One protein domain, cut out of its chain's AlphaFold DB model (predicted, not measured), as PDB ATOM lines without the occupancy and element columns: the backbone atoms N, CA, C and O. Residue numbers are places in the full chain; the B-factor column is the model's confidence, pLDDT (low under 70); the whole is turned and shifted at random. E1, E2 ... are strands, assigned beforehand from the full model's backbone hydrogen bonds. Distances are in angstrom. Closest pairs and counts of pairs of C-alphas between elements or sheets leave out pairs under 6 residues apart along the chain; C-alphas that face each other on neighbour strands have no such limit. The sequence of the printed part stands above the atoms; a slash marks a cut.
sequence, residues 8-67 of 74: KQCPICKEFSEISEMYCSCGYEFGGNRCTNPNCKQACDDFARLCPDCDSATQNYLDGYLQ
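What this domain is: This is residues 8 to 67 of the 74 residues of an uncharacterized protein of Enterocloster clostridioformis (UniProt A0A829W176). What is the picture? Little regular structure: an elongated run of loops with a small hairpin, E2 and E3, whose loop, residues 36 to 57, makes one end, while loops around E1 make the other. What is it made of? The 60 printed residues hold three strands, E1, E2, E3 in chain order, and no named helix; the class is all strand, with 11 residues in named elements, and sheet E2 - E3 is antiparallel. How large? Compact, radius of gyration of the C-alphas 11.5 A, spans 34 by 19 by 17 A.

Where its parts are: Where is the sheet? E2, residues 32 to 35, runs 9.8 A from C-alpha 32 at (45.365, 2.495, -7.100); E3, residues 58 to 61, runs 9.3 A to C-alpha 61 at (44.401, -2.300, -8.980). And E1? Residues 16 to 18, 6.9 A.

How they stand to each other: How do E2 and E3 pair? This hairpin is antiparallel at 141 degrees; N 34 and O 59 are within hydrogen-bond range, 2.8 A. And E1? It is apart from both and pairs with no named strand; its residues 16 to 17 pair antiparallel with residues 8 to 9.

The domain as a whole: Are links long? Both are, 13 and 22 residues; the printed part has no cut. Where is confidence low? Under 70 are residues 20, 33 to 53, 57 and 59 to 67.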
ATOM      1  N   LYS A   8      44.439  13.890 -10.412       80.50
ATOM      2  CA  LYS A   8      44.988  13.051 -11.483       80.50
ATOM      3  C   LYS A   8      44.234  13.319 -12.780       80.50
ATOM      4  O   LYS A   8      43.041  13.611 -12.756       80.50
ATOM      5  N   GLN A   9      44.927  13.251 -13.913       84.50
ATOM      6  CA  GLN A   9      44.309  13.452 -15.222       84.50
ATOM      7  C   GLN A   9      43.870  12.109 -15.808       84.50
ATOM      8  O   GLN A   9      44.673  11.184 -15.918       84.50
ATOM      9  N   CYS A  10      42.612  12.007 -16.230       84.06
ATOM     10  CA  CYS A  10      42.118  10.844 -16.949       84.06
ATOM     11  C   CYS A  10      42.822  10.713 -18.307       84.06
ATOM     12  O   CYS A  10      42.799  11.655 -19.105       84.06
ATOM     13  N   PRO A  11      43.402   9.553 -18.644       82.69
ATOM     14  CA  PRO A  11      44.078   9.389 -19.923       82.69
ATOM     15  C   PRO A  11      43.110   9.356 -21.115       82.69
ATOM     16  O   PRO A  11      43.543   9.689 -22.221       82.69
ATOM     17  N   ILE A  12      41.830   9.020 -20.891       84.62
ATOM     18  CA  ILE A  12      40.781   8.923 -21.919       84.62
ATOM     19  C   ILE A  12      40.187  10.297 -22.245       84.62
ATOM     20  O   ILE A  12      40.374  10.797 -23.351       84.62
ATOM     21  N   CYS A  13      39.491  10.927 -21.295       87.19
ATOM     22  CA  CYS A  13      38.786  12.193 -21.540       87.19
ATOM     23  C   CYS A  13      39.616  13.443 -21.209       87.19
ATOM     24  O   CYS A  13      39.154  14.554 -21.444       87.19
ATOM     25  N   LYS A  14      40.835  13.281 -20.671       87.69
ATOM     26  CA  LYS A  14      41.738  14.371 -20.251       87.69
ATOM     27  C   LYS A  14      41.201  15.274 -19.133       87.69
ATOM     28  O   LYS A  14      41.870  16.249 -18.789       87.69
ATOM     29  N   GLU A  15      40.062  14.934 -18.534       88.38
ATOM     30  CA  GLU A  15      39.528  15.624 -17.359       88.38
ATOM     31  C   GLU A  15      40.346  15.313 -16.103       88.38
ATOM     32  O   GLU A  15      40.964  14.252 -15.988       88.38
ATOM     33  N   PHE A  16      40.346  16.248 -15.155       85.44
ATOM     34  CA  PHE A  16      40.978  16.058 -13.855       85.44
ATOM     35  C   PHE A  16      39.966  15.488 -12.863       85.44
ATOM     36  O   PHE A  16      38.852  15.991 -12.740       85.44
ATOM     37  N   SER A  17      40.376  14.458 -12.137       82.06
ATOM     38  CA  SER A  17      39.613  13.844 -11.050       82.06
ATOM     39  C   SER A  17      40.449  13.880  -9.775       82.06
ATOM     40  O   SER A  17      41.679  13.930  -9.841       82.06
ATOM     41  N   GLU A  18      39.808  13.883  -8.608       79.94
ATOM     42  CA  GLU A  18      40.554  13.761  -7.351       79.94
ATOM     43  C   GLU A  18      41.264  12.405  -7.306       79.94
ATOM     44  O   GLU A  18      40.799  11.422  -7.881       79.94
ATOM     45  N   ILE A  19      42.428  12.336  -6.663       73.56
ATOM     46  CA  ILE A  19      43.205  11.093  -6.596       73.56
ATOM     47  C   ILE A  19      42.425   9.976  -5.884       73.56
ATOM     48  O   ILE A  19      42.555   8.810  -6.250       73.56
ATOM     49  N   SER A  20      41.544  10.367  -4.960       68.44
ATOM     50  CA  SER A  20      40.579   9.525  -4.254       68.44
ATOM     51  C   SER A  20      39.432   9.016  -5.136       68.44
ATOM     52  O   SER A  20      38.758   8.061  -4.758       68.44
ATOM     53  N   GLU A  21      39.189   9.608  -6.310       75.56
ATOM     54  CA  GLU A  21      38.146   9.136  -7.221       75.56
ATOM     55  C   GLU A  21      38.585   7.844  -7.910       75.56
ATOM     56  O   GLU A  21      39.649   7.758  -8.532       75.56
ATOM     57  N   MET A  22      37.737   6.821  -7.824       73.50
ATOM     58  CA  MET A  22      37.989   5.523  -8.460       73.50
ATOM     59  C   MET A  22      37.611   5.527  -9.939       73.50
ATOM     60  O   MET A  22      38.182   4.775 -10.727       73.50
ATOM     61  N   TYR A  23      36.662   6.380 -10.311       78.31
ATOM     62  CA  TYR A  23      36.118   6.454 -11.654       78.31
ATOM     63  C   TYR A  23      36.196   7.889 -12.146       78.31
ATOM     64  O   TYR A  23      35.857   8.833 -11.438       78.31
ATOM     65  N   CYS A  24      36.617   8.053 -13.388       82.56
ATOM     66  CA  CYS A  24      36.414   9.301 -14.093       82.56
ATOM     67  C   CYS A  24      34.943   9.429 -14.518       82.56
ATOM     68  O   CYS A  24      34.251   8.428 -14.706       82.56
ATOM     69  N   SER A  25      34.493  10.658 -14.768       83.50
ATOM     70  CA  SER A  25      33.194  10.986 -15.376       83.50
ATOM     71  C   SER A  25      32.904  10.178 -16.650       83.50
ATOM     72  O   SER A  25      31.768   9.782 -16.899       83.50
ATOM     73  N   CYS A  26      33.943   9.885 -17.438       81.75
ATOM     74  CA  CYS A  26      33.849   9.093 -18.661       81.75
ATOM     75  C   CYS A  26      33.746   7.573 -18.431       81.75
ATOM     76  O   CYS A  26      33.658   6.822 -19.398       81.75
ATOM     77  N   GLY A  27      33.778   7.106 -17.179       79.50
ATOM     78  CA  GLY A  27      33.728   5.687 -16.814       79.50
ATOM     79  C   GLY A  27      35.085   4.978 -16.796       79.50
ATOM     80  O   GLY A  27      35.125   3.768 -16.583       79.50
ATOM     81  N   TYR A  28      36.186   5.707 -17.008       82.12
ATOM     82  CA  TYR A  28      37.541   5.180 -16.839       82.12
ATOM     83  C   TYR A  28      37.831   4.873 -15.374       82.12
ATOM     84  O   TYR A  28      37.736   5.751 -14.520       82.12
ATOM     85  N   GLU A  29      38.209   3.634 -15.105       80.00
ATOM     86  CA  GLU A  29      38.655   3.158 -13.810       80.00
ATOM     87  C   GLU A  29      40.119   3.508 -13.621       80.00
ATOM     88  O   GLU A  29      41.008   3.005 -14.319       80.00
ATOM     89  N   PHE A  30      40.356   4.361 -12.636       76.44
ATOM     90  CA  PHE A  30      41.699   4.620 -12.177       76.44
ATOM     91  C   PHE A  30      42.214   3.424 -11.377       76.44
ATOM     92  O   PHE A  30      41.488   2.794 -10.594       76.44
ATOM     93  N   GLY A  31      43.492   3.142 -11.587       70.31
ATOM     94  CA  GLY A  31      44.285   2.268 -10.747       70.31
ATOM     95  C   GLY A  31      44.529   2.901  -9.382       70.31
ATOM     96  O   GLY A  31      44.196   4.064  -9.141       70.31
ATOM     97  N   GLY A  32      45.073   2.098  -8.474       70.25
ATOM     98  CA  GLY A  32      45.365   2.495  -7.100       70.25
ATOM     99  C   GLY A  32      45.157   1.366  -6.097       70.25
ATOM    100  O   GLY A  32      44.663   0.281  -6.421       70.25
ATOM    101  N   ASN A  33      45.533   1.611  -4.845       67.12
ATOM    102  CA  ASN A  33      45.311   0.664  -3.756       67.12
ATOM    103  C   ASN A  33      43.858   0.741  -3.270       67.12
ATOM    104  O   ASN A  33      43.454   1.681  -2.594       67.12
ATOM    105  N   ARG A  34      43.052  -0.279  -3.574       69.38
ATOM    106  CA  ARG A  34      41.660  -0.355  -3.108       69.38
ATOM    107  C   ARG A  34      41.570  -1.133  -1.809       69.38
ATOM    108  O   ARG A  34      42.241  -2.153  -1.646       69.38
ATOM    109  N   CYS A  35      40.682  -0.704  -0.917       69.06
ATOM    110  CA  CYS A  35      40.313  -1.518   0.230       69.06
ATOM    111  C   CYS A  35      39.662  -2.822  -0.238       69.06
ATOM    112  O   CYS A  35      38.705  -2.790  -1.010       69.06
ATOM    113  N   THR A  36      40.122  -3.964   0.267       66.75
ATOM    114  CA  THR A  36      39.461  -5.259   0.017       66.75
ATOM    115  C   THR A  36      38.184  -5.441   0.839       66.75
ATOM    116  O   THR A  36      37.402  -6.352   0.573       66.75
ATOM    117  N   ASN A  37      37.943  -4.576   1.830       68.25
ATOM    118  CA  ASN A  37      36.750  -4.632   2.660       68.25
ATOM    119  C   ASN A  37      35.575  -3.914   1.966       68.25
ATOM    120  O   ASN A  37      35.603  -2.683   1.843       68.25
ATOM    121  N   PRO A  38      34.509  -4.639   1.571       63.00
ATOM    122  CA  PRO A  38      33.366  -4.064   0.856       63.00
ATOM    123  C   PRO A  38      32.592  -3.026   1.685       63.00
ATOM    124  O   PRO A  38      31.849  -2.218   1.127       63.00
ATOM    125  N   ASN A  39      32.780  -3.015   3.008       65.44
ATOM    126  CA  ASN A  39      32.131  -2.065   3.910       65.44
ATOM    127  C   ASN A  39      32.896  -0.747   4.052       65.44
ATOM    128  O   ASN A  39      32.313   0.239   4.488       65.44
ATOM    129  N   CYS A  40      34.179  -0.719   3.684       66.94
ATOM    130  CA  CYS A  40      35.021   0.458   3.873       66.94
ATOM    131  C   CYS A  40      34.667   1.564   2.869       66.94
ATOM    132  O   CYS A  40      34.691   2.730   3.237       66.94
ATOM    133  N   LYS A  41      34.275   1.200   1.631       56.91
ATOM    134  CA  LYS A  41      33.791   2.079   0.535       56.91
ATOM    135  C   LYS A  41      34.642   3.323   0.213       56.91
ATOM    136  O   LYS A  41      34.243   4.111  -0.638       56.91
ATOM    137  N   GLN A  42      35.794   3.494   0.851       57.38
ATOM    138  CA  GLN A  42      36.692   4.627   0.684       57.38
ATOM    139  C   GLN A  42      37.908   4.234  -0.153       57.38
ATOM    140  O   GLN A  42      38.341   3.075  -0.162       57.38
ATOM    141  N   ALA A  43      38.438   5.210  -0.886       55.25
ATOM    142  CA  ALA A  43      39.716   5.071  -1.557       55.25
ATOM    143  C   ALA A  43      40.820   5.133  -0.504       55.25
ATOM    144  O   ALA A  43      40.976   6.141   0.179       55.25
ATOM    145  N   CYS A  44      41.562   4.040  -0.356       61.28
ATOM    146  CA  CYS A  44      42.753   4.047   0.475       61.28
ATOM    147  C   CYS A  44      43.862   4.728  -0.325       61.28
ATOM    148  O   CYS A  44      43.960   4.533  -1.535       61.28
ATOM    149  N   ASP A  45      44.683   5.527   0.348       57.03
ATOM    150  CA  ASP A  45      45.791   6.244  -0.284       57.03
ATOM    151  C   ASP A  45      46.656   5.289  -1.136       57.03
ATOM    152  O   ASP A  45      46.913   4.148  -0.730       57.03
ATOM    153  N   ASP A  46      47.126   5.748  -2.301       55.25
ATOM    154  CA  ASP A  46      47.719   4.917  -3.371       55.25
ATOM    155  C   ASP A  46      48.920   4.054  -2.937       55.25
ATOM    156  O   ASP A  46      49.311   3.115  -3.631       55.25
ATOM    157  N   PHE A  47      49.495   4.331  -1.765       53.88
ATOM    158  CA  PHE A  47      50.677   3.662  -1.217       53.88
ATOM    159  C   PHE A  47      50.432   2.944   0.117       53.88
ATOM    160  O   PHE A  47      51.342   2.297   0.643       53.88
ATOM    161  N   ALA A  48      49.226   3.020   0.683       58.19
ATOM    162  CA  ALA A  48      48.939   2.418   1.977       58.19
ATOM    163  C   ALA A  48      48.682   0.911   1.819       58.19
ATOM    164  O   ALA A  48      47.771   0.506   1.105       58.19
ATOM    165  N   ARG A  49      49.489   0.072   2.487       58.84
ATOM    166  CA  ARG A  49      49.340  -1.404   2.538       58.84
ATOM    167  C   ARG A  49      48.084  -1.856   3.302       58.84
ATOM    168  O   ARG A  49      47.614  -2.979   3.135       58.84
ATOM    169  N   LEU A  50      47.593  -0.977   4.171       63.16
ATOM    170  CA  LEU A  50      46.396  -1.123   4.988       63.16
ATOM    171  C   LEU A  50      45.578   0.154   4.827       63.16
ATOM    172  O   LEU A  50      46.148   1.244   4.789       63.16
ATOM    173  N   CYS A  51      44.264   0.020   4.703       66.81
ATOM    174  CA  CYS A  51      43.396   1.175   4.568       66.81
ATOM    175  C   CYS A  51      43.329   1.938   5.899       66.81
ATOM    176  O   CYS A  51      42.956   1.320   6.897       66.81
ATOM    177  N   PRO A  52      43.636   3.244   5.941       64.88
ATOM    178  CA  PRO A  52      43.668   4.003   7.194       64.88
ATOM    179  C   PRO A  52      42.298   4.090   7.885       64.88
ATOM    180  O   PRO A  52      42.242   4.234   9.102       64.88
ATOM    181  N   ASP A  53      41.201   3.948   7.137       66.88
ATOM    182  CA  ASP A  53      39.838   4.065   7.672       66.88
ATOM    183  C   ASP A  53      39.275   2.772   8.273       66.88
ATOM    184  O   ASP A  53      38.263   2.797   8.974       66.88
ATOM    185  N   CYS A  54      39.869   1.618   7.967       71.12
ATOM    186  CA  CYS A  54      39.276   0.326   8.331       71.12
ATOM    187  C   CYS A  54      40.290  -0.803   8.560       71.12
ATOM    188  O   CYS A  54      39.880  -1.967   8.619       71.12
ATOM    189  N   ASP A  55      41.591  -0.486   8.622       72.31
ATOM    190  CA  ASP A  55      42.724  -1.401   8.864       72.31
ATOM    191  C   ASP A  55      42.727  -2.672   7.997       72.31
ATOM    192  O   ASP A  55      43.363  -3.682   8.292       72.31
ATOM    193  N   SER A  56      41.991  -2.638   6.891       72.69
ATOM    194  CA  SER A  56      41.813  -3.781   6.011       72.69
ATOM    195  C   SER A  56      42.896  -3.782   4.940       72.69
ATOM    196  O   SER A  56      43.379  -2.723   4.530       72.69
ATOM    197  N   ALA A  57      43.267  -4.973   4.469       69.00
ATOM    198  CA  ALA A  57      44.264  -5.116   3.416       69.00
ATOM    199  C   ALA A  57      43.854  -4.320   2.173       69.00
ATOM    200  O   ALA A  57      42.695  -4.370   1.742       69.00
ATOM    201  N   THR A  58      44.811  -3.606   1.593       70.25
ATOM    202  CA  THR A  58      44.622  -2.990   0.286       70.25
ATOM    203  C   THR A  58      45.131  -3.921  -0.804       70.25
ATOM    204  O   THR A  58      46.071  -4.695  -0.614       70.25
ATOM    205  N   GLN A  59      44.480  -3.877  -1.957       68.25
ATOM    206  CA  GLN A  59      44.918  -4.573  -3.155       68.25
ATOM    207  C   GLN A  59      45.204  -3.530  -4.225       68.25
ATOM    208  O   GLN A  59      44.412  -2.612  -4.423       68.25
ATOM    209  N   ASN A  60      46.348  -3.658  -4.892       68.19
ATOM    210  CA  ASN A  60      46.713  -2.766  -5.977       68.19
ATOM    211  C   ASN A  60      45.900  -3.135  -7.222       68.19
ATOM    212  O   ASN A  60      45.968  -4.271  -7.697       68.19
ATOM    213  N   TYR A  61      45.110  -2.191  -7.715       67.12
ATOM    214  CA  TYR A  61      44.401  -2.300  -8.980       67.12
ATOM    215  C   TYR A  61      45.190  -1.529 -10.025       67.12
ATOM    216  O   TYR A  61      45.568  -0.381  -9.806       67.12
ATOM    217  N   LEU A  62      45.446  -2.178 -11.156       67.00
ATOM    218  CA  LEU A  62      46.099  -1.532 -12.284       67.00
ATOM    219  C   LEU A  62      45.133  -0.547 -12.941       67.00
ATOM    220  O   LEU A  62      43.941  -0.834 -13.077       67.00
ATOM    221  N   ASP A  63      45.677   0.592 -13.360       67.25
ATOM    222  CA  ASP A  63      44.989   1.519 -14.245       67.25
ATOM    223  C   ASP A  63      44.545   0.822 -15.528       67.25
ATOM    224  O   ASP A  63      45.189  -0.112 -16.016       67.25
ATOM    225  N   GLY A  64      43.466   1.344 -16.102       61.06
ATOM    226  CA  GLY A  64      43.141   1.051 -17.482       61.06
ATOM    227  C   GLY A  64      42.010   0.066 -17.643       61.06
ATOM    228  O   GLY A  64      42.103  -0.779 -18.520       61.06
ATOM    229  N   TYR A  65      40.935   0.180 -16.864       65.94
ATOM    230  CA  TYR A  65      39.669  -0.489 -17.170       65.94
ATOM    231  C   TYR A  65      38.576   0.548 -17.448       65.94
ATOM    232  O   TYR A  65      38.633   1.674 -16.971       65.94
ATOM    233  N   LEU A  66      37.588   0.200 -18.261       62.00
ATOM    234  CA  LEU A  66      36.392   0.994 -18.535       62.00
ATOM    235  C   LEU A  66      35.217   0.031 -18.398       62.00
ATOM    236  O   LEU A  66      35.045  -0.847 -19.243       62.00
ATOM    237  N   GLN A  67      34.467   0.136 -17.298       63.84
ATOM    238  CA  GLN A  67      33.394  -0.811 -16.955       63.84
ATOM    239  C   GLN A  67      33.868  -2.281 -16.935       63.84
ATOM    240  O   GLN A  67      33.205  -3.169 -17.473       63.84
TER     241      GLN A  67